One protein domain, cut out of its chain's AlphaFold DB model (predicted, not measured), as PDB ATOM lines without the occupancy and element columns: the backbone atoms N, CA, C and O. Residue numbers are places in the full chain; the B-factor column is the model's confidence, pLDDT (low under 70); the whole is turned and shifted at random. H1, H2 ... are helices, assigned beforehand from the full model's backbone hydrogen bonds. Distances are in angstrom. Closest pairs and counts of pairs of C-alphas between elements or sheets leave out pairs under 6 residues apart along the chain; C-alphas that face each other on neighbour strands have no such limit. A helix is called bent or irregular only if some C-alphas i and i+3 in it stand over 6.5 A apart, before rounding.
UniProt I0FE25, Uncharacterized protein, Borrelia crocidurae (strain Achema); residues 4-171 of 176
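AT A GLANCE: This is residues 4 to 171 of the 176 residues of an uncharacterized protein of Borrelia crocidurae (strain Achema) (UniProt I0FE25). Three long helices, H3, H5 and H7b, make an elongated up-and-down bundle, each running against the one before it in the chain; H1 packs crosswise on H3, and its residues 4 to 10 stick out. H2, H7a and little H6 gather at one end of the bundle, H4 at the other. The printed part has 168 residues, all helix in class, with seven helices, H1 to H7 in order, and no named strand. It is only just compact, close to loose, with a radius of gyration of the C-alphas of 18.4 A and spans of 58 by 35 by 29 A.

IN THESE COORDINATES: Find C-alpha 41 at (144.649, 175.410, 67.437); from there H3 runs 46.2 A to residue 75, with a kink of 49 degrees near residue 48. H5, residues 85 to 116, spans 45.7 A. H7, residues 137 to 169, is one helix by its hydrogen bonds but bent, C-alphas 146 and 149 being 7.4 A apart: arm H7a is residues 137 to 146 and arm H7b residues 149 to 169, with C-alpha 169 at (188.940, 179.222, 81.701). H1 is residues 4 to 19, H2 24 to 37, H4 77 to 82, H6 119 to 123. H3, H4 and, only just, H5 are irregular: C-alphas 46 and 49 are 7.7 A apart, 78 and 81 7.5 A, 108 and 111 6.51 A.

HOW THE PARTS SIT: H3 touches H7b, the same way at a shallow tilt of 29 degrees; their closest C-alphas, of Ala 61 and Cys 155, are 5.3 A apart. H7b touches H5, opposite ways at 23 degrees, closest at Val 98 and Ile 158, 5.7 A. H1 touches H3 with residues 12 to 19 alone, about perpendicular at 79 degrees, closest at Ala 19 and Ala 62, 4.8 A. H2 and H3 form a helical hairpin, closest at Leu 37 and Leu 43, 5.8 A; H2 touches H7a at Leu 37 and Ala 137, 5.0 A. H6 is close to H2 but not clearly touching, 7.8 A between the C-alphas of Asp 25 and Thr 120; H4 and H3 meet only through their link. Every O i to N i+4 pair is within hydrogen-bond range in H1, H2, H6 and H7b, against 26 of 31 in H3, 26 of 28 in H5, 5 of 6 in H7a and 0 of 2 in H4, where 1 of 3 O i to N i+3 pairs is.

THE WHOLE: The farthest C-alphas, of Ser 82 and Asn 134, are 58.5 A apart. The printed part has no cut; the link from H6 to H7 is long, 13 residues. pLDDT is under 70 at residues 4 to 8 and 116 to 134.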
ATOM      1  N   ASN A   4     170.462 183.419  57.112       61.28
ATOM      2  CA  ASN A   4     170.815 183.548  58.525       61.28
ATOM      3  C   ASN A   4     169.816 182.811  59.419       61.28
ATOM      4  O   ASN A   4     170.224 182.024  60.274       61.28
ATOM      5  N   ARG A   5     168.514 182.940  59.143       55.00
ATOM      6  CA  ARG A   5     167.464 182.212  59.870       55.00
ATOM      7  C   ARG A   5     167.582 180.696  59.680       55.00
ATOM      8  O   ARG A   5     167.310 179.927  60.603       55.00
ATOM      9  N   ALA A   6     168.005 180.250  58.495       61.09
ATOM     10  CA  ALA A   6     168.259 178.836  58.222       61.09
ATOM     11  C   ALA A   6     169.475 178.297  59.005       61.09
ATOM     12  O   ALA A   6     169.414 177.185  59.543       61.09
ATOM     13  N   LYS A   7     170.555 179.086  59.111       65.25
ATOM     14  CA  LYS A   7     171.760 178.757  59.895       65.25
ATOM     15  C   LYS A   7     171.493 178.745  61.398       65.25
ATOM     16  O   LYS A   7     171.868 177.774  62.054       65.25
ATOM     17  N   GLU A   8     170.802 179.756  61.923       61.19
ATOM     18  CA  GLU A   8     170.388 179.823  63.329       61.19
ATOM     19  C   GLU A   8     169.581 178.581  63.680       61.19
ATOM     20  O   GLU A   8     170.023 177.772  64.490       61.19
ATOM     21  N   SER A   9     168.498 178.322  62.945       71.00
ATOM     22  CA  SER A   9     167.645 177.149  63.144       71.00
ATOM     23  C   SER A   9     168.418 175.816  63.128       71.00
ATOM     24  O   SER A   9     168.039 174.867  63.816       71.00
ATOM     25  N   LYS A  10     169.527 175.718  62.380       79.31
ATOM     26  CA  LYS A  10     170.408 174.537  62.375       79.31
ATOM     27  C   LYS A  10     171.229 174.412  63.663       79.31
ATOM     28  O   LYS A  10     171.337 173.301  64.185       79.31
ATOM     29  N   ALA A  11     171.778 175.510  64.177       82.44
ATOM     30  CA  ALA A  11     172.492 175.527  65.454       82.44
ATOM     31  C   ALA A  11     171.551 175.196  66.624       82.44
ATOM     32  O   ALA A  11     171.868 174.336  67.441       82.44
ATOM     33  N   GLU A  12     170.350 175.775  66.636       86.50
ATOM     34  CA  GLU A  12     169.351 175.528  67.682       86.50
ATOM     35  C   GLU A  12     168.917 174.054  67.739       86.50
ATOM     36  O   GLU A  12     168.812 173.465  68.816       86.50
ATOM     37  N   ARG A  13     168.710 173.417  66.577       85.81
ATOM     38  CA  ARG A  13     168.429 171.972  66.508       85.81
ATOM     39  C   ARG A  13     169.604 171.137  67.008       85.81
ATOM     40  O   ARG A  13     169.392 170.164  67.727       85.81
ATOM     41  N   ARG A  14     170.837 171.522  66.659       88.50
ATOM     42  CA  ARG A  14     172.054 170.838  67.119       88.50
ATOM     43  C   ARG A  14     172.144 170.833  68.644       88.50
ATOM     44  O   ARG A  14     172.477 169.803  69.217       88.50
ATOM     45  N   GLU A  15     171.818 171.945  69.296       91.50
ATOM     46  CA  GLU A  15     171.803 172.053  70.761       91.50
ATOM     47  C   GLU A  15     170.797 171.083  71.395       91.50
ATOM     48  O   GLU A  15     171.129 170.408  72.368       91.50
ATOM     49  N   VAL A  16     169.595 170.946  70.822       90.19
ATOM     50  CA  VAL A  16     168.610 169.954  71.289       90.19
ATOM     51  C   VAL A  16     169.151 168.532  71.128       90.19
ATOM     52  O   VAL A  16     169.067 167.735  72.060       90.19
ATOM     53  N   TYR A  17     169.753 168.207  69.980       89.69
ATOM     54  CA  TYR A  17     170.313 166.872  69.739       89.69
ATOM     55  C   TYR A  17     171.465 166.559  70.692       89.69
ATOM     56  O   TYR A  17     171.493 165.482  71.284       89.69
ATOM     57  N   LEU A  18     172.358 167.522  70.926       90.50
ATOM     58  CA  LEU A  18     173.404 167.426  71.941       90.50
ATOM     59  C   LEU A  18     172.807 167.164  73.322       90.50
ATOM     60  O   LEU A  18     173.272 166.271  74.027       90.50
ATOM     61  N   ALA A  19     171.746 167.882  73.703       87.75
ATOM     62  CA  ALA A  19     171.074 167.681  74.981       87.75
ATOM     63  C   ALA A  19     170.581 166.242  75.167       87.75
ATOM     64  O   ALA A  19     170.680 165.707  76.273       87.75
ATOM     65  N   LEU A  20     170.130 165.615  74.083       85.69
ATOM     66  CA  LEU A  20     169.658 164.233  74.031       85.69
ATOM     67  C   LEU A  20     170.770 163.221  73.707       85.69
ATOM     68  O   LEU A  20     170.489 162.044  73.513       85.69
ATOM     69  N   GLY A  21     172.033 163.654  73.650       84.81
ATOM     70  CA  GLY A  21     173.174 162.778  73.379       84.81
ATOM     71  C   GLY A  21     173.190 162.204  71.961       84.81
ATOM     72  O   GLY A  21     173.796 161.160  71.756       84.81
ATOM     73  N   TYR A  22     172.522 162.861  71.006       85.44
ATOM     74  CA  TYR A  22     172.286 162.355  69.648       85.44
ATOM     75  C   TYR A  22     171.585 160.994  69.595       85.44
ATOM     76  O   TYR A  22     171.636 160.304  68.579       85.44
ATOM     77  N   ASP A  23     170.898 160.608  70.667       83.25
ATOM     78  CA  ASP A  23     170.109 159.392  70.657       83.25
ATOM     79  C   ASP A  23     168.841 159.636  69.825       83.25
ATOM     80  O   ASP A  23     167.922 160.366  70.221       83.25
ATOM     81  N   ASN A  24     168.849 159.064  68.617       79.88
ATOM     82  CA  ASN A  24     167.802 159.230  67.617       79.88
ATOM     83  C   ASN A  24     166.428 158.873  68.185       79.88
ATOM     84  O   ASN A  24     165.466 159.596  67.926       79.88
ATOM     85  N   ASP A  25     166.337 157.829  69.007       74.88
ATOM     86  CA  ASP A  25     165.067 157.364  69.556       74.88
ATOM     87  C   ASP A  25     164.431 158.451  70.426       74.88
ATOM     88  O   ASP A  25     163.244 158.759  70.297       74.88
ATOM     89  N   PHE A  26     165.228 159.110  71.273       76.50
ATOM     90  CA  PHE A  26     164.733 160.207  72.108       76.50
ATOM     91  C   PHE A  26     164.387 161.454  71.301       76.50
ATOM     92  O   PHE A  26     163.403 162.122  71.621       76.50
ATOM     93  N   ILE A  27     165.174 161.781  70.271       82.62
ATOM     94  CA  ILE A  27     164.891 162.925  69.393       82.62
ATOM     95  C   ILE A  27     163.518 162.746  68.736       82.62
ATOM     96  O   ILE A  27     162.700 163.671  68.748       82.62
ATOM     97  N   TRP A  28     163.243 161.545  68.228       77.94
ATOM     98  CA  TRP A  28     161.959 161.198  67.627       77.94
ATOM     99  C   TRP A  28     160.805 161.258  68.631       77.94
ATOM    100  O   TRP A  28     159.783 161.883  68.343       77.94
ATOM    101  N   ILE A  29     160.971 160.686  69.828       76.88
ATOM    102  CA  ILE A  29     159.942 160.718  70.886       76.88
ATOM    103  C   ILE A  29     159.608 162.153  71.288       76.88
ATOM    104  O   ILE A  29     158.434 162.518  71.366       76.88
ATOM    105  N   LEU A  30     160.627 162.986  71.509       83.25
ATOM    106  CA  LEU A  30     160.432 164.379  71.893       83.25
ATOM    107  C   LEU A  30     159.703 165.166  70.798       83.25
ATOM    108  O   LEU A  30     158.779 165.925  71.102       83.25
ATOM    109  N   GLY A  31     160.087 164.969  69.532       83.50
ATOM    110  CA  GLY A  31     159.388 165.556  68.387       83.50
ATOM    111  C   GLY A  31     157.923 165.125  68.346       83.50
ATOM    112  O   GLY A  31     157.028 165.957  68.226       83.50
ATOM    113  N   GLY A  32     157.678 163.836  68.568       80.38
ATOM    114  CA  GLY A  32     156.354 163.253  68.696       80.38
ATOM    115  C   GLY A  32     155.470 163.894  69.762       80.38
ATOM    116  O   GLY A  32     154.320 164.254  69.498       80.38
ATOM    117  N   PHE A  33     156.014 164.078  70.967       83.19
ATOM    118  CA  PHE A  33     155.312 164.741  72.066       83.19
ATOM    119  C   PHE A  33     155.014 166.199  71.758       83.19
ATOM    120  O   PHE A  33     153.880 166.644  71.943       83.19
ATOM    121  N   ALA A  34     156.000 166.927  71.233       88.31
ATOM    122  CA  ALA A  34     155.808 168.311  70.833       88.31
ATOM    123  C   ALA A  34     154.690 168.431  69.786       88.31
ATOM    124  O   ALA A  34     153.810 169.273  69.949       88.31
ATOM    125  N   SER A  35     154.658 167.552  68.775       86.50
ATOM    126  CA  SER A  35     153.601 167.519  67.756       86.50
ATOM    127  C   SER A  35     152.212 167.258  68.343       86.50
ATOM    128  O   SER A  35     151.256 167.929  67.960       86.50
ATOM    129  N   LYS A  36     152.079 166.334  69.302       85.25
ATOM    130  CA  LYS A  36     150.796 166.059  69.978       85.25
ATOM    131  C   LYS A  36     150.307 167.250  70.798       85.25
ATOM    132  O   LYS A  36     149.119 167.558  70.774       85.25
ATOM    133  N   LEU A  37     151.215 167.950  71.474       89.38
ATOM    134  CA  LEU A  37     150.901 169.134  72.278       89.38
ATOM    135  C   LEU A  37     150.481 170.354  71.444       89.38
ATOM    136  O   LEU A  37     149.956 171.306  72.014       89.38
ATOM    137  N   ILE A  38     150.680 170.339  70.123       91.56
ATOM    138  CA  ILE A  38     150.301 171.435  69.213       91.56
ATOM    139  C   ILE A  38     149.376 170.985  68.076       91.56
ATOM    140  O   ILE A  38     149.176 171.729  67.120       91.56
ATOM    141  N   GLY A  39     148.821 169.771  68.159       88.19
ATOM    142  CA  GLY A  39     148.086 169.141  67.057       88.19
ATOM    143  C   GLY A  39     146.769 169.824  66.671       88.19
ATOM    144  O   GLY A  39     146.217 169.519  65.619       88.19
ATOM    145  N   THR A  40     146.267 170.749  67.493       92.94
ATOM    146  CA  THR A  40     145.084 171.581  67.217       92.94
ATOM    147  C   THR A  40     145.360 173.040  67.587       92.94
ATOM    148  O   THR A  40     146.300 173.326  68.331       92.94
ATOM    149  N   VAL A  41     144.532 173.975  67.104       94.31
ATOM    150  CA  VAL A  41     144.649 175.410  67.437       94.31
ATOM    151  C   VAL A  41     144.530 175.651  68.948       94.31
ATOM    152  O   VAL A  41     145.318 176.416  69.511       94.31
ATOM    153  N   ASP A  42     143.614 174.951  69.617       95.25
ATOM    154  CA  ASP A  42     143.421 175.058  71.068       95.25
ATOM    155  C   ASP A  42     144.646 174.550  71.838       95.25
ATOM    156  O   ASP A  42     145.144 175.213  72.750       95.25
ATOM    157  N   LEU A  43     145.190 173.398  71.429       94.38
ATOM    158  CA  LEU A  43     146.386 172.817  72.039       94.38
ATOM    159  C   LEU A  43     147.624 173.684  71.802       94.38
ATOM    160  O   LEU A  43     148.397 173.918  72.732       94.38
ATOM    161  N   LEU A  44     147.790 174.221  70.591       93.19
ATOM    162  CA  LEU A  44     148.853 175.173  70.282       93.19
ATOM    163  C   LEU A  44     148.759 176.403  71.190       93.19
ATOM    164  O   LEU A  44     149.755 176.787  71.801       93.19
ATOM    165  N   THR A  45     147.572 176.998  71.314       95.00
ATOM    166  CA  THR A  45     147.346 178.177  72.165       95.00
ATOM    167  C   THR A  45     147.689 177.882  73.626       95.00
ATOM    168  O   THR A  45     148.368 178.683  74.270       95.00
ATOM    169  N   LYS A  46     147.315 176.699  74.128       94.12
ATOM    170  CA  LYS A  46     147.605 176.245  75.496       94.12
ATOM    171  C   LYS A  46     149.098 175.987  75.750       94.12
ATOM    172  O   LYS A  46     149.619 176.358  76.802       94.12
ATOM    173  N   ASN A  47     149.791 175.331  74.816       93.19
ATOM    174  CA  ASN A  47     151.105 174.725  75.073       93.19
ATOM    175  C   ASN A  47     152.295 175.484  74.480       93.19
ATOM    176  O   ASN A  47     153.437 175.196  74.845       93.19
ATOM    177  N   LYS A  48     152.070 176.464  73.595       92.25
ATOM    178  CA  LYS A  48     153.139 177.185  72.879       92.25
ATOM    179  C   LYS A  48     154.213 177.753  73.805       92.25
ATOM    180  O   LYS A  48     155.397 177.589  73.523       92.25
ATOM    181  N   VAL A  49     153.813 178.419  74.889       93.06
ATOM    182  CA  VAL A  49     154.761 179.031  75.838       93.06
ATOM    183  C   VAL A  49     155.557 177.952  76.569       93.06
ATOM    184  O   VAL A  49     156.782 177.989  76.550       93.06
ATOM    185  N   LYS A  50     154.879 176.925  77.097       91.12
ATOM    186  CA  LYS A  50     155.522 175.811  77.814       91.12
ATOM    187  C   LYS A  50     156.558 175.085  76.951       91.12
ATOM    188  O   LYS A  50     157.664 174.822  77.411       91.12
ATOM    189  N   LEU A  51     156.217 174.795  75.693       92.31
ATOM    190  CA  LEU A  51     157.138 174.161  74.747       92.31
ATOM    191  C   LEU A  51     158.316 175.069  74.402       92.31
ATOM    192  O   LEU A  51     159.454 174.605  74.373       92.31
ATOM    193  N   LYS A  52     158.063 176.360  74.164       93.00
ATOM    194  CA  LYS A  52     159.126 177.335  73.906       93.00
ATOM    195  C   LYS A  52     160.113 177.382  75.076       93.00
ATOM    196  O   LYS A  52     161.316 177.277  74.847       93.00
ATOM    197  N   ASP A  53     159.612 177.487  76.302       93.31
ATOM    198  CA  ASP A  53     160.438 177.583  77.506       93.31
ATOM    199  C   ASP A  53     161.233 176.298  77.744       93.31
ATOM    200  O   ASP A  53     162.433 176.355  78.012       93.31
ATOM    201  N   PHE A  54     160.601 175.137  77.544       92.94
ATOM    202  CA  PHE A  54     161.277 173.843  77.570       92.94
ATOM    203  C   PHE A  54     162.451 173.793  76.580       92.94
ATOM    204  O   PHE A  54     163.579 173.480  76.975       92.94
ATOM    205  N   PHE A  55     162.214 174.139  75.307       93.00
ATOM    206  CA  PHE A  55     163.252 174.091  74.276       93.00
ATOM    207  C   PHE A  55     164.368 175.109  74.526       93.00
ATOM    208  O   PHE A  55     165.535 174.783  74.326       93.00
ATOM    209  N   ILE A  56     164.057 176.315  75.005       95.00
ATOM    210  CA  ILE A  56     165.084 177.296  75.388       95.00
ATOM    211  C   ILE A  56     165.946 176.743  76.527       95.00
ATOM    212  O   ILE A  56     167.174 176.780  76.452       95.00
ATOM    213  N   LYS A  57     165.321 176.194  77.571       95.81
ATOM    214  CA  LYS A  57     166.023 175.694  78.757       95.81
ATOM    215  C   LYS A  57     166.953 174.528  78.420       95.81
ATOM    216  O   LYS A  57     168.121 174.547  78.813       95.81
ATOM    217  N   ILE A  58     166.466 173.541  77.664       93.44
ATOM    218  CA  ILE A  58     167.267 172.366  77.294       93.44
ATOM    219  C   ILE A  58     168.434 172.748  76.376       93.44
ATOM    220  O   ILE A  58     169.543 172.240  76.547       93.44
ATOM    221  N   ARG A  59     168.216 173.696  75.453       94.94
ATOM    222  CA  ARG A  59     169.262 174.228  74.575       94.94
ATOM    223  C   ARG A  59     170.332 174.977  75.351       94.94
ATOM    224  O   ARG A  59     171.510 174.692  75.165       94.94
ATOM    225  N   ASN A  60     169.940 175.858  76.269       96.06
ATOM    226  CA  ASN A  60     170.885 176.588  77.110       96.06
ATOM    227  C   ASN A  60     171.719 175.637  77.978       96.06
ATOM    228  O   ASN A  60     172.931 175.807  78.070       96.06
ATOM    229  N   ALA A  61     171.106 174.599  78.553       96.06
ATOM    230  CA  ALA A  61     171.837 173.585  79.313       96.06
ATOM    231  C   ALA A  61     172.822 172.791  78.431       96.06
ATOM    232  O   ALA A  61     173.943 172.512  78.857       96.06
ATOM    233  N   ALA A  62     172.438 172.444  77.199       95.00
ATOM    234  CA  ALA A  62     173.314 171.741  76.265       95.00
ATOM    235  C   ALA A  62     174.465 172.613  75.765       95.00
ATOM    236  O   ALA A  62     175.603 172.150  75.745       95.00
ATOM    237  N   LYS A  63     174.194 173.874  75.417       95.00
ATOM    238  CA  LYS A  63     175.217 174.860  75.064       95.00
ATOM    239  C   LYS A  63     176.197 175.061  76.219       95.00
ATOM    240  O   LYS A  63     177.397 174.921  76.013       95.00
ATOM    241  N   ALA A  64     175.688 175.273  77.432       96.62
ATOM    242  CA  ALA A  64     176.502 175.430  78.631       96.62
ATOM    243  C   ALA A  64     177.401 174.212  78.891       96.62
ATOM    244  O   ALA A  64     178.541 174.370  79.322       96.62
ATOM    245  N   TYR A  65     176.893 173.001  78.643       96.44
ATOM    246  CA  TYR A  65     177.653 171.771  78.833       96.44
ATOM    247  C   TYR A  65     178.674 171.536  77.720       96.44
ATOM    248  O   TYR A  65     179.854 171.411  78.005       96.44
ATOM    249  N   TYR A  66     178.244 171.437  76.464       94.31
ATOM    250  CA  TYR A  66     179.113 171.009  75.365       94.31
ATOM    251  C   TYR A  66     179.962 172.147  74.813       94.31
ATOM    252  O   TYR A  66     181.159 171.973  74.632       94.31
ATOM    253  N   ILE A  67     179.359 173.309  74.582       91.06
ATOM    254  CA  ILE A  67     180.013 174.398  73.857       91.06
ATOM    255  C   ILE A  67     180.813 175.259  74.834       91.06
ATOM    256  O   ILE A  67     182.024 175.395  74.706       91.06
ATOM    257  N   ASP A  68     180.157 175.798  75.861       92.81
ATOM    258  CA  ASP A  68     180.806 176.766  76.748       92.81
ATOM    259  C   ASP A  68     181.912 176.115  77.602       92.81
ATOM    260  O   ASP A  68     182.903 176.776  77.910       92.81
ATOM    261  N   ILE A  69     181.782 174.824  77.945       95.19
ATOM    262  CA  ILE A  69     182.813 174.073  78.680       95.19
ATOM    263  C   ILE A  69     183.732 173.300  77.736       95.19
ATOM    264  O   ILE A  69     184.922 173.595  77.703       95.19
ATOM    265  N   TYR A  70     183.231 172.278  77.029       94.25
ATOM    266  CA  TYR A  70     184.120 171.318  76.360       94.25
ATOM    267  C   TYR A  70     184.757 171.879  75.089       94.25
ATOM    268  O   TYR A  70     185.970 171.743  74.958       94.25
ATOM    269  N   ASP A  71     184.015 172.582  74.224       93.31
ATOM    270  CA  ASP A  71     184.632 173.238  73.058       93.31
ATOM    271  C   ASP A  71     185.649 174.309  73.510       93.31
ATOM    272  O   ASP A  71     186.685 174.502  72.873       93.31
ATOM    273  N   THR A  72     185.387 175.018  74.618       93.38
ATOM    274  CA  THR A  72     186.343 175.990  75.188       93.38
ATOM    275  C   THR A  72     187.586 175.306  75.752       93.38
ATOM    276  O   THR A  72     188.700 175.764  75.507       93.38
ATOM    277  N   LEU A  73     187.416 174.213  76.501       93.94
ATOM    278  CA  LEU A  73     188.521 173.424  77.045       93.94
ATOM    279  C   LEU A  73     189.408 172.861  75.944       93.94
ATOM    280  O   LEU A  73     190.625 172.943  76.057       93.94
ATOM    281  N   GLU A  74     188.811 172.320  74.885       94.25
ATOM    282  CA  GLU A  74     189.538 171.778  73.737       94.25
ATOM    283  C   GLU A  74     190.424 172.852  73.094       94.25
ATOM    284  O   GLU A  74     191.616 172.632  72.891       94.25
ATOM    285  N   LYS A  75     189.884 174.057  72.878       93.06
ATOM    286  CA  LYS A  75     190.636 175.193  72.316       93.06
ATOM    287  C   LYS A  75     191.759 175.694  73.220       93.06
ATOM    288  O   LYS A  75     192.724 176.263  72.725       93.06
ATOM    289  N   LYS A  76     191.622 175.526  74.536       92.31
ATOM    290  CA  LYS A  76     192.579 176.012  75.539       92.31
ATOM    291  C   LYS A  76     193.462 174.908  76.119       92.31
ATOM    292  O   LYS A  76     194.217 175.176  77.051       92.31
ATOM    293  N   LEU A  77     193.390 173.689  75.580       90.94
ATOM    294  CA  LEU A  77     194.051 172.507  76.134       90.94
ATOM    295  C   LEU A  77     195.565 172.707  76.282       90.94
ATOM    296  O   LEU A  77     196.125 172.355  77.317       90.94
ATOM    297  N   GLY A  78     196.198 173.325  75.280       90.81
ATOM    298  CA  GLY A  78     197.635 173.615  75.276       90.81
ATOM    299  C   GLY A  78     198.076 174.671  76.293       90.81
ATOM    300  O   GLY A  78     199.244 174.710  76.643       90.81
ATOM    301  N   ASN A  79     197.148 175.474  76.819       92.38
ATOM    302  CA  ASN A  79     197.463 176.585  77.720       92.38
ATOM    303  C   ASN A  79     196.953 176.329  79.147       92.38
ATOM    304  O   ASN A  79     196.956 177.233  79.979       92.38
ATOM    305  N   LEU A  80     196.501 175.108  79.464       91.31
ATOM    306  CA  LEU A  80     196.021 174.769  80.811       91.31
ATOM    307  C   LEU A  80     197.106 174.931  81.884       91.31
ATOM    308  O   LEU A  80     196.784 175.201  83.039       91.31
ATOM    309  N   GLU A  81     198.377 174.797  81.510       90.94
ATOM    310  CA  GLU A  81     199.536 175.024  82.378       90.94
ATOM    311  C   GLU A  81     199.668 176.467  82.880       90.94
ATOM    312  O   GLU A  81     200.339 176.700  83.884       90.94
ATOM    313  N   SER A  82     198.984 177.431  82.250       93.56
ATOM    314  CA  SER A  82     198.951 178.816  82.727       93.56
ATOM    315  C   SER A  82     198.107 178.993  83.994       93.56
ATOM    316  O   SER A  82     198.158 180.051  84.620       93.56
ATOM    317  N   LEU A  83     197.277 178.006  84.347       94.00
ATOM    318  CA  LEU A  83     196.455 178.033  85.552       94.00
ATOM    319  C   LEU A  83     197.275 177.642  86.783       94.00
ATOM    320  O   LEU A  83     198.087 176.717  86.759       94.00
ATOM    321  N   SER A  84     196.990 178.280  87.914       95.19
ATOM    322  CA  SER A  84     197.542 177.851  89.198       95.19
ATOM    323  C   SER A  84     197.048 176.449  89.584       95.19
ATOM    324  O   SER A  84     195.964 176.002  89.198       95.19
ATOM    325  N   ALA A  85     197.795 175.763  90.455       95.50
ATOM    326  CA  ALA A  85     197.383 174.459  90.984       95.50
ATOM    327  C   ALA A  85     195.999 174.500  91.668       95.50
ATOM    328  O   ALA A  85     195.227 173.539  91.595       95.50
ATOM    329  N   ALA A  86     195.659 175.620  92.317       95.88
ATOM    330  CA  ALA A  86     194.353 175.821  92.940       95.88
ATOM    331  C   ALA A  86     193.225 175.927  91.897       95.88
ATOM    332  O   ALA A  86     192.157 175.336  92.082       95.88
ATOM    333  N   GLU A  87     193.468 176.626  90.788       96.19
ATOM    334  CA  GLU A  87     192.523 176.744  89.674       96.19
ATOM    335  C   GLU A  87     192.329 175.412  88.954       96.19
ATOM    336  O   GLU A  87     191.184 175.014  88.747       96.19
ATOM    337  N   LEU A  88     193.408 174.674  88.669       95.62
ATOM    338  CA  LEU A  88     193.335 173.335  88.073       95.62
ATOM    339  C   LEU A  88     192.526 172.368  88.944       95.62
ATOM    340  O   LEU A  88     191.642 171.663  88.450       95.62
ATOM    341  N   LYS A  89     192.761 172.376  90.263       96.94
ATOM    342  CA  LYS A  89     191.978 171.570  91.212       96.94
ATOM    343  C   LYS A  89     190.502 171.973  91.201       96.94
ATOM    344  O   LYS A  89     189.625 171.112  91.160       96.94
ATOM    345  N   SER A  90     190.216 173.274  91.221       97.31
ATOM    346  CA  SER A  90     188.849 173.806  91.173       97.31
ATOM    347  C   SER A  90     188.133 173.452  89.864       97.31
ATOM    348  O   SER A  90     186.955 173.086  89.899       97.31
ATOM    349  N   LEU A  91     188.840 173.521  88.733       97.19
ATOM    350  CA  LEU A  91     188.354 173.155  87.406       97.19
ATOM    351  C   LEU A  91     188.001 171.669  87.351       97.19
ATOM    352  O   LEU A  91     186.875 171.329  86.998       97.19
ATOM    353  N   SER A  92     188.916 170.794  87.780       96.75
ATOM    354  CA  SER A  92     188.694 169.344  87.832       96.75
ATOM    355  C   SER A  92     187.449 168.979  88.651       96.75
ATOM    356  O   SER A  92     186.576 168.260  88.162       96.75
ATOM    357  N   ILE A  93     187.300 169.548  89.854       98.25
ATOM    358  CA  ILE A  93     186.127 169.313  90.711       98.25
ATOM    359  C   ILE A  93     184.834 169.729  89.997       98.25
ATOM    360  O   ILE A  93     183.867 168.969  89.975       98.25
ATOM    361  N   LYS A  94     184.811 170.911  89.373       98.19
ATOM    362  CA  LYS A  94     183.612 171.423  88.690       98.19
ATOM    363  C   LYS A  94     183.268 170.635  87.432       98.19
ATOM    364  O   LYS A  94     182.087 170.475  87.130       98.19
ATOM    365  N   LEU A  95     184.266 170.118  86.718       97.88
ATOM    366  CA  LEU A  95     184.037 169.223  85.584       97.88
ATOM    367  C   LEU A  95     183.368 167.921  86.029       97.88
ATOM    368  O   LEU A  95     182.449 167.442  85.370       97.88
ATOM    369  N   GLU A  96     183.746 167.377  87.181       98.12
ATOM    370  CA  GLU A  96     183.047 166.221  87.744       98.12
ATOM    371  C   GLU A  96     181.632 166.573  88.234       98.12
ATOM    372  O   GLU A  96     180.692 165.804  88.019       98.12
ATOM    373  N   GLU A  97     181.431 167.752  88.830       98.31
ATOM    374  CA  GLU A  97     180.097 168.232  89.220       98.31
ATOM    375  C   GLU A  97     179.158 168.372  88.013       98.31
ATOM    376  O   GLU A  97     178.027 167.876  88.048       98.31
ATOM    377  N   VAL A  98     179.614 169.001  86.924       97.75
ATOM    378  CA  VAL A  98     178.771 169.223  85.740       97.75
ATOM    379  C   VAL A  98     178.479 167.914  85.000       97.75
ATOM    380  O   VAL A  98     177.353 167.715  84.540       97.75
ATOM    381  N   LYS A  99     179.435 166.971  84.950       96.56
ATOM    382  CA  LYS A  99     179.198 165.605  84.447       96.56
ATOM    383  C   LYS A  99     178.130 164.895  85.271       96.56
ATOM    384  O   LYS A  99     177.209 164.310  84.705       96.56
ATOM    385  N   LYS A 100     178.191 164.983  86.603       97.69
ATOM    386  CA  LYS A 100     177.163 164.403  87.482       97.69
ATOM    387  C   LYS A 100     175.795 165.036  87.243       97.69
ATOM    388  O   LYS A 100     174.815 164.305  87.142       97.69
ATOM    389  N   ALA A 101     175.710 166.359  87.101       97.25
ATOM    390  CA  ALA A 101     174.454 167.042  86.785       97.25
ATOM    391  C   ALA A 101     173.883 166.592  85.422       97.25
ATOM    392  O   ALA A 101     172.697 166.277  85.319       97.25
ATOM    393  N   ARG A 102     174.735 166.442  84.399       94.75
ATOM    394  CA  ARG A 102     174.362 165.866  83.093       94.75
ATOM    395  C   ARG A 102     173.808 164.446  83.235       94.75
ATOM    396  O   ARG A 102     172.763 164.139  82.666       94.75
ATOM    397  N   VAL A 103     174.461 163.591  84.024       94.75
ATOM    398  CA  VAL A 103     173.982 162.226  84.297       94.75
ATOM    399  C   VAL A 103     172.636 162.246  85.026       94.75
ATOM    400  O   VAL A 103     171.745 161.488  84.646       94.75
ATOM    401  N   LYS A 104     172.437 163.133  86.014       95.25
ATOM    402  CA  LYS A 104     171.132 163.297  86.681       95.25
ATOM    403  C   LYS A 104     170.041 163.658  85.674       95.25
ATOM    404  O   LYS A 104     168.984 163.039  85.715       95.25
ATOM    405  N   LEU A 105     170.299 164.592  84.750       92.75
ATOM    406  CA  LEU A 105     169.330 164.973  83.713       92.75
ATOM    407  C   LEU A 105     168.899 163.749  82.898       92.75
ATOM    408  O   LEU A 105     167.709 163.522  82.681       92.75
ATOM    409  N   ILE A 106     169.871 162.930  82.490       88.94
ATOM    410  CA  ILE A 106     169.610 161.728  81.697       88.94
ATOM    411  C   ILE A 106     168.804 160.706  82.505       88.94
ATOM    412  O   ILE A 106     167.780 160.213  82.042       88.94
ATOM    413  N   VAL A 107     169.254 160.383  83.716       90.81
ATOM    414  CA  VAL A 107     168.680 159.304  84.531       90.81
ATOM    415  C   VAL A 107     167.313 159.668  85.097       90.81
ATOM    416  O   VAL A 107     166.465 158.785  85.204       90.81
ATOM    417  N   ARG A 108     167.096 160.932  85.469       91.19
ATOM    418  CA  ARG A 108     165.901 161.362  86.208       91.19
ATOM    419  C   ARG A 108     164.836 162.035  85.356       91.19
ATOM    420  O   ARG A 108     163.683 162.054  85.753       91.19
ATOM    421  N   VAL A 109     165.196 162.550  84.181       87.94
ATOM    422  CA  VAL A 109     164.231 163.225  83.300       87.94
ATOM    423  C   VAL A 109     164.137 162.517  81.961       87.94
ATOM    424  O   VAL A 109     163.070 162.038  81.591       87.94
ATOM    425  N   VAL A 110     165.257 162.405  81.245       81.56
ATOM    426  CA  VAL A 110     165.254 161.914  79.859       81.56
ATOM    427  C   VAL A 110     164.817 160.447  79.801       81.56
ATOM    428  O   VAL A 110     163.881 160.107  79.082       81.56
ATOM    429  N   ARG A 111     165.440 159.569  80.595       81.69
ATOM    430  CA  ARG A 111     165.133 158.132  80.608       81.69
ATOM    431  C   ARG A 111     163.724 157.820  81.138       81.69
ATOM    432  O   ARG A 111     163.070 156.996  80.503       81.69
ATOM    433  N   PRO A 112     163.216 158.444  82.219       83.31
ATOM    434  CA  PRO A 112     161.826 158.269  82.641       83.31
ATOM    435  C   PRO A 112     160.831 158.698  81.566       83.31
ATOM    436  O   PRO A 112     159.956 157.910  81.222       83.31
ATOM    437  N   LEU A 113     161.050 159.852  80.924       76.44
ATOM    438  CA  LEU A 113     160.224 160.320  79.807       76.44
ATOM    439  C   LEU A 113     160.174 159.331  78.637       76.44
ATOM    440  O   LEU A 113     159.134 159.171  78.005       76.44
ATOM    441  N   ARG A 114     161.271 158.619  78.381       73.50
ATOM    442  CA  ARG A 114     161.301 157.523  77.405       73.50
ATOM    443  C   ARG A 114     160.596 156.253  77.875       73.50
ATOM    444  O   ARG A 114     159.990 155.575  77.052       73.50
ATOM    445  N   ASN A 115     160.765 155.883  79.141       72.94
ATOM    446  CA  ASN A 115     160.326 154.595  79.677       72.94
ATOM    447  C   ASN A 115     158.836 154.567  80.024       72.94
ATOM    448  O   ASN A 115     158.204 153.535  79.808       72.94
ATOM    449  N   GLU A 116     158.302 155.665  80.572       65.69
ATOM    450  CA  GLU A 116     156.885 155.797  80.938       65.69
ATOM    451  C   GLU A 116     155.994 155.452  79.755       65.69
ATOM    452  O   GLU A 116     155.027 154.695  79.826       65.69
ATOM    453  N   TYR A 117     156.395 155.970  78.610       60.91
ATOM    454  CA  TYR A 117     155.733 155.675  77.383       60.91
ATOM    455  C   TYR A 117     156.336 154.390  76.807       60.91
ATOM    456  O   TYR A 117     157.322 154.407  76.068       60.91
ATOM    457  N   LEU A 118     155.668 153.258  77.080       51.62
ATOM    458  CA  LEU A 118     155.827 151.954  76.397       51.62
ATOM    459  C   LEU A 118     155.892 152.064  74.854       51.62
ATOM    460  O   LEU A 118     156.276 151.098  74.188       51.62
ATOM    461  N   LEU A 119     155.551 153.242  74.307       51.41
ATOM    462  CA  LEU A 119     155.950 153.774  73.004       51.41
ATOM    463  C   LEU A 119     157.284 153.239  72.511       51.41
ATOM    464  O   LEU A 119     157.326 152.716  71.407       51.41
ATOM    465  N   THR A 120     158.349 153.298  73.314       49.69
ATOM    466  CA  THR A 120     159.660 152.846  72.838       49.69
ATOM    467  C   THR A 120     159.691 151.374  72.485       49.69
ATOM    468  O   THR A 120     160.257 151.019  71.467       49.69
ATOM    469  N   ARG A 121     159.080 150.481  73.263       46.06
ATOM    470  CA  ARG A 121     159.244 149.046  72.991       46.06
ATOM    471  C   ARG A 121     158.511 148.616  71.717       46.06
ATOM    472  O   ARG A 121     159.076 147.865  70.933       46.06
ATOM    473  N   ARG A 122     157.289 149.112  71.482       47.78
ATOM    474  CA  ARG A 122     156.539 148.842  70.236       47.78
ATOM    475  C   ARG A 122     157.098 149.611  69.032       47.78
ATOM    476  O   ARG A 122     157.135 149.037  67.955       47.78
ATOM    477  N   TYR A 123     157.582 150.839  69.222       50.25
ATOM    478  CA  TYR A 123     158.121 151.674  68.142       50.25
ATOM    479  C   TYR A 123     159.539 151.290  67.712       50.25
ATOM    480  O   TYR A 123     159.813 151.197  66.525       50.25
ATOM    481  N   LEU A 124     160.431 150.951  68.650       50.06
ATOM    482  CA  LEU A 124     161.762 150.410  68.322       50.06
ATOM    483  C   LEU A 124     161.684 149.070  67.577       50.06
ATOM    484  O   LEU A 124     162.663 148.649  66.970       50.06
ATOM    485  N   SER A 125     160.524 148.408  67.627       54.19
ATOM    486  CA  SER A 125     160.241 147.192  66.864       54.19
ATOM    487  C   SER A 125     159.718 147.476  65.445       54.19
ATOM    488  O   SER A 125     159.788 146.585  64.604       54.19
ATOM    489  N   ASP A 126     159.188 148.678  65.170       55.50
ATOM    490  CA  ASP A 126     158.639 149.093  63.870       55.50
ATOM    491  C   ASP A 126     158.762 150.627  63.669       55.50
ATOM    492  O   ASP A 126     157.943 151.388  64.203       55.50
ATOM    493  N   PRO A 127     159.730 151.097  62.857       50.84
ATOM    494  CA  PRO A 127     159.935 152.517  62.549       50.84
ATOM    495  C   PRO A 127     158.748 153.196  61.849       50.84
ATOM    496  O   PRO A 127     158.662 154.425  61.851       50.84
ATOM    497  N   ASN A 128     157.840 152.419  61.244       54.84
ATOM    498  CA  ASN A 128     156.623 152.924  60.602       54.84
ATOM    499  C   ASN A 128     155.447 153.043  61.579       54.84
ATOM    500  O   ASN A 128     154.387 153.558  61.209       54.84
ATOM    501  N   SER A 129     155.598 152.569  62.818       52.62
ATOM    502  CA  SER A 129     154.531 152.664  63.802       52.62
ATOM    503  C   SER A 129     154.301 154.128  64.180       52.62
ATOM    504  O   SER A 129     155.190 154.858  64.592       52.62
ATOM    505  N   ILE A 130     153.079 154.613  64.017       52.34
ATOM    506  CA  ILE A 130     152.706 155.947  64.492       52.34
ATOM    507  C   ILE A 130     152.735 155.884  66.025       52.34
ATOM    508  O   ILE A 130     152.285 154.884  66.584       52.34
ATOM    509  N   ILE A 131     153.226 156.932  66.709       54.84
ATOM    510  CA  ILE A 131     153.007 157.138  68.158       54.84
ATOM    511  C   ILE A 131     151.563 156.722  68.445       54.84
ATOM    512  O   ILE A 131     150.676 157.395  67.904       54.84
ATOM    513  N   PRO A 132     151.292 155.622  69.181       51.84
ATOM    514  CA  PRO A 132     149.958 155.089  69.326       51.84
ATOM    515  C   PRO A 132     148.959 156.202  69.574       51.84
ATOM    516  O   PRO A 132     149.143 157.091  70.409       51.84
ATOM    517  N   ALA A 133     147.925 156.174  68.737       53.28
ATOM    518  CA  ALA A 133     146.920 157.217  68.624       53.28
ATOM    519  C   ALA A 133     146.213 157.525  69.956       53.28
ATOM    520  O   ALA A 133     145.536 158.544  70.045       53.28
ATOM    521  N   ASN A 134     146.394 156.678  70.975       61.31
ATOM    522  CA  ASN A 134     145.769 156.779  72.283       61.31
ATOM    523  C   ASN A 134     146.452 157.746  73.262       61.31
ATOM    524  O   ASN A 134     145.787 158.126  74.215       61.31
ATOM    525  N   ILE A 135     147.710 158.166  73.055       72.06
ATOM    526  CA  ILE A 135     148.333 159.145  73.962       72.06
ATOM    527  C   ILE A 135     147.835 160.543  73.617       72.06
ATOM    528  O   ILE A 135     148.075 161.082  72.527       72.06
ATOM    529  N   THR A 136     147.148 161.128  74.584       81.50
ATOM    530  CA  THR A 136     146.562 162.457  74.525       81.50
ATOM    531  C   THR A 136     147.563 163.524  74.961       81.50
ATOM    532  O   THR A 136     148.497 163.285  75.729       81.50
ATOM    533  N   ALA A 137     147.338 164.759  74.512       84.56
ATOM    534  CA  ALA A 137     148.106 165.912  74.978       84.56
ATOM    535  C   ALA A 137     148.022 166.097  76.509       84.56
ATOM    536  O   ALA A 137     148.997 166.521  77.126       84.56
ATOM    537  N   ASN A 138     146.886 165.743  77.124       85.81
ATOM    538  CA  ASN A 138     146.693 165.835  78.571       85.81
ATOM    539  C   ASN A 138     147.534 164.811  79.341       85.81
ATOM    540  O   ASN A 138     148.049 165.146  80.403       85.81
ATOM    541  N   GLU A 139     147.713 163.592  78.827       84.81
ATOM    542  CA  GLU A 139     148.599 162.599  79.452       84.81
ATOM    543  C   GLU A 139     150.063 163.044  79.379       84.81
ATOM    544  O   GLU A 139     150.766 163.012  80.391       84.81
ATOM    545  N   ILE A 140     150.489 163.573  78.224       84.69
ATOM    546  CA  ILE A 140     151.833 164.147  78.042       84.69
ATOM    547  C   ILE A 140     152.075 165.282  79.035       84.69
ATOM    548  O   ILE A 140     153.104 165.303  79.708       84.69
ATOM    549  N   GLU A 141     151.129 166.212  79.154       87.38
ATOM    550  CA  GLU A 141     151.238 167.345  80.074       87.38
ATOM    551  C   GLU A 141     151.249 166.894  81.540       87.38
ATOM    552  O   GLU A 141     152.110 167.325  82.306       87.38
ATOM    553  N   THR A 142     150.334 165.997  81.921       87.56
ATOM    554  CA  THR A 142     150.262 165.417  83.271       87.56
ATOM    555  C   THR A 142     151.592 164.797  83.666       87.56
ATOM    556  O   THR A 142     152.129 165.111  84.727       87.56
ATOM    557  N   TYR A 143     152.159 163.967  82.791       85.94
ATOM    558  CA  TYR A 143     153.425 163.312  83.069       85.94
ATOM    559  C   TYR A 143     154.588 164.306  83.109       85.94
ATOM    560  O   TYR A 143     155.386 164.281  84.046       85.94
ATOM    561  N   TRP A 144     154.662 165.236  82.151       88.19
ATOM    562  CA  TRP A 144     155.690 166.279  82.151       88.19
ATOM    563  C   TRP A 144     155.687 167.093  83.448       88.19
ATOM    564  O   TRP A 144     156.753 167.387  83.988       88.19
ATOM    565  N   ASN A 145     154.512 167.403  83.999       90.25
ATOM    566  CA  ASN A 145     154.406 168.138  85.256       90.25
ATOM    567  C   ASN A 145     155.110 167.412  86.417       90.25
ATOM    568  O   ASN A 145     155.694 168.089  87.262       90.25
ATOM    569  N   THR A 146     155.153 166.072  86.414       90.25
ATOM    570  CA  THR A 146     155.883 165.284  87.428       90.25
ATOM    571  C   THR A 146     157.406 165.437  87.343       90.25
ATOM    572  O   THR A 146     158.085 165.334  88.361       90.25
ATOM    573  N   LEU A 147     157.946 165.734  86.155       90.69
ATOM    574  CA  LEU A 147     159.390 165.840  85.902       90.69
ATOM    575  C   LEU A 147     159.886 167.290  85.808       90.69
ATOM    576  O   LEU A 147     161.074 167.558  85.989       90.69
ATOM    577  N   SER A 148     158.995 168.234  85.503       91.94
ATOM    578  CA  SER A 148     159.340 169.606  85.109       91.94
ATOM    579  C   SER A 148     160.164 170.375  86.149       91.94
ATOM    580  O   SER A 148     161.102 171.089  85.789       91.94
ATOM    581  N   ALA A 149     159.859 170.215  87.440       95.06
ATOM    582  CA  ALA A 149     160.595 170.868  88.520       95.06
ATOM    583  C   ALA A 149     162.041 170.353  88.609       95.06
ATOM    584  O   ALA A 149     162.983 171.142  88.704       95.06
ATOM    585  N   GLU A 150     162.221 169.034  88.514       95.62
ATOM    586  CA  GLU A 150     163.540 168.407  88.536       95.62
ATOM    587  C   GLU A 150     164.342 168.737  87.271       95.62
ATOM    588  O   GLU A 150     165.514 169.100  87.364       95.62
ATOM    589  N   PHE A 151     163.702 168.724  86.099       95.31
ATOM    590  CA  PHE A 151     164.301 169.200  84.852       95.31
ATOM    591  C   PHE A 151     164.841 170.623  84.981       95.31
ATOM    592  O   PHE A 151     166.015 170.865  84.691       95.31
ATOM    593  N   ASN A 152     164.007 171.553  85.450       96.38
ATOM    594  CA  ASN A 152     164.401 172.949  85.598       96.38
ATOM    595  C   ASN A 152     165.586 173.085  86.554       96.38
ATOM    596  O   ASN A 152     166.580 173.719  86.200       96.38
ATOM    597  N   SER A 153     165.511 172.426  87.714       97.94
ATOM    598  CA  SER A 153     166.570 172.444  88.722       97.94
ATOM    599  C   SER A 153     167.904 171.920  88.179       97.94
ATOM    600  O   SER A 153     168.937 172.562  88.368       97.94
ATOM    601  N   ILE A 154     167.897 170.798  87.452       97.69
ATOM    602  CA  ILE A 154     169.123 170.210  86.899       97.69
ATOM    603  C   ILE A 154     169.699 171.083  85.776       97.69
ATOM    604  O   ILE A 154     170.911 171.292  85.722       97.69
ATOM    605  N   CYS A 155     168.860 171.620  84.885       97.69
ATOM    606  CA  CYS A 155     169.320 172.547  83.850       97.69
ATOM    607  C   CYS A 155     169.956 173.804  84.462       97.69
ATOM    608  O   CYS A 155     171.015 174.234  84.001       97.69
ATOM    609  N   ASP A 156     169.357 174.359  85.517       98.38
ATOM    610  CA  ASP A 156     169.920 175.496  86.253       98.38
ATOM    611  C   ASP A 156     171.234 175.140  86.956       98.38
ATOM    612  O   ASP A 156     172.182 175.927  86.924       98.38
ATOM    613  N   GLU A 157     171.343 173.935  87.522       98.25
ATOM    614  CA  GLU A 157     172.588 173.421  88.099       98.25
ATOM    615  C   GLU A 157     173.709 173.361  87.044       98.25
ATOM    616  O   GLU A 157     174.804 173.875  87.294       98.25
ATOM    617  N   ILE A 158     173.430 172.814  85.854       98.25
ATOM    618  CA  ILE A 158     174.390 172.739  84.738       98.25
ATOM    619  C   ILE A 158     174.861 174.138  84.330       98.25
ATOM    620  O   ILE A 158     176.067 174.383  84.275       98.25
ATOM    621  N   MET A 159     173.931 175.066  84.084       98.31
ATOM    622  CA  MET A 159     174.267 176.435  83.669       98.31
ATOM    623  C   MET A 159     175.080 177.168  84.745       98.31
ATOM    624  O   MET A 159     176.076 177.825  84.437       98.31
ATOM    625  N   ARG A 160     174.725 177.001  86.025       98.38
ATOM    626  CA  ARG A 160     175.453 177.600  87.153       98.38
ATOM    627  C   ARG A 160     176.882 177.069  87.264       98.38
ATOM    628  O   ARG A 160     177.796 177.844  87.544       98.38
ATOM    629  N   ILE A 161     177.090 175.757  87.133       98.31
ATOM    630  CA  ILE A 161     178.438 175.165  87.201       98.31
ATOM    631  C   ILE A 161     179.255 175.582  85.974       98.31
ATOM    632  O   ILE A 161     180.414 175.961  86.130       98.31
ATOM    633  N   SER A 162     178.637 175.604  84.792       97.44
ATOM    634  CA  SER A 162     179.274 176.068  83.558       97.44
ATOM    635  C   SER A 162     179.784 177.504  83.670       97.44
ATOM    636  O   SER A 162     180.954 177.750  83.394       97.44
ATOM    637  N   GLY A 163     178.988 178.431  84.217       96.62
ATOM    638  CA  GLY A 163     179.445 179.803  84.467       96.62
ATOM    639  C   GLY A 163     180.672 179.883  85.389       96.62
ATOM    640  O   GLY A 163     181.567 180.692  85.163       96.62
ATOM    641  N   LYS A 164     180.763 179.001  86.396       97.50
ATOM    642  CA  LYS A 164     181.944 178.912  87.277       97.50
ATOM    643  C   LYS A 164     183.168 178.341  86.560       97.50
ATOM    644  O   LYS A 164     184.274 178.788  86.833       97.50
ATOM    645  N   ILE A 165     182.982 177.347  85.689       97.44
ATOM    646  CA  ILE A 165     184.064 176.786  84.865       97.44
ATOM    647  C   ILE A 165     184.575 177.849  83.899       97.44
ATOM    648  O   ILE A 165     185.778 178.073  83.839       97.44
ATOM    649  N   LYS A 166     183.665 178.551  83.216       94.00
ATOM    650  CA  LYS A 166     183.999 179.642  82.304       94.00
ATOM    651  C   LYS A 166     184.889 180.687  82.978       94.00
ATOM    652  O   LYS A 166     185.941 180.993  82.441       94.00
ATOM    653  N   GLY A 167     184.540 181.135  84.186       93.25
ATOM    654  CA  GLY A 167     185.368 182.094  84.925       93.25
ATOM    655  C   GLY A 167     186.797 181.613  85.219       93.25
ATOM    656  O   GLY A 167     187.697 182.435  85.301       93.25
ATOM    657  N   ILE A 168     187.029 180.299  85.341       94.75
ATOM    658  CA  ILE A 168     188.388 179.740  85.465       94.75
ATOM    659  C   ILE A 168     189.082 179.728  84.099       94.75
ATOM    660  O   ILE A 168     190.240 180.113  83.985       94.75
ATOM    661  N   LEU A 169     188.379 179.294  83.051       93.00
ATOM    662  CA  LEU A 169     188.940 179.222  81.701       93.00
ATOM    663  C   LEU A 169     189.248 180.602  81.119       93.00
ATOM    664  O   LEU A 169     190.161 180.716  80.304       93.00
ATOM    665  N   ASP A 170     188.535 181.646  81.531       91.06
ATOM    666  CA  ASP A 170     188.786 183.031  81.122       91.06
ATOM    667  C   ASP A 170     190.150 183.550  81.627       91.06
ATOM    668  O   ASP A 170     190.726 184.433  80.995       91.06
ATOM    669  N   ASN A 171     190.730 182.948  82.676       89.94
ATOM    670  CA  ASN A 171     192.070 183.296  83.174       89.94
ATOM    671  C   ASN A 171     193.208 182.773  82.281       89.94
ATOM    672  O   ASN A 171     194.349 183.219  82.400       89.94
TER     673      ASN A 171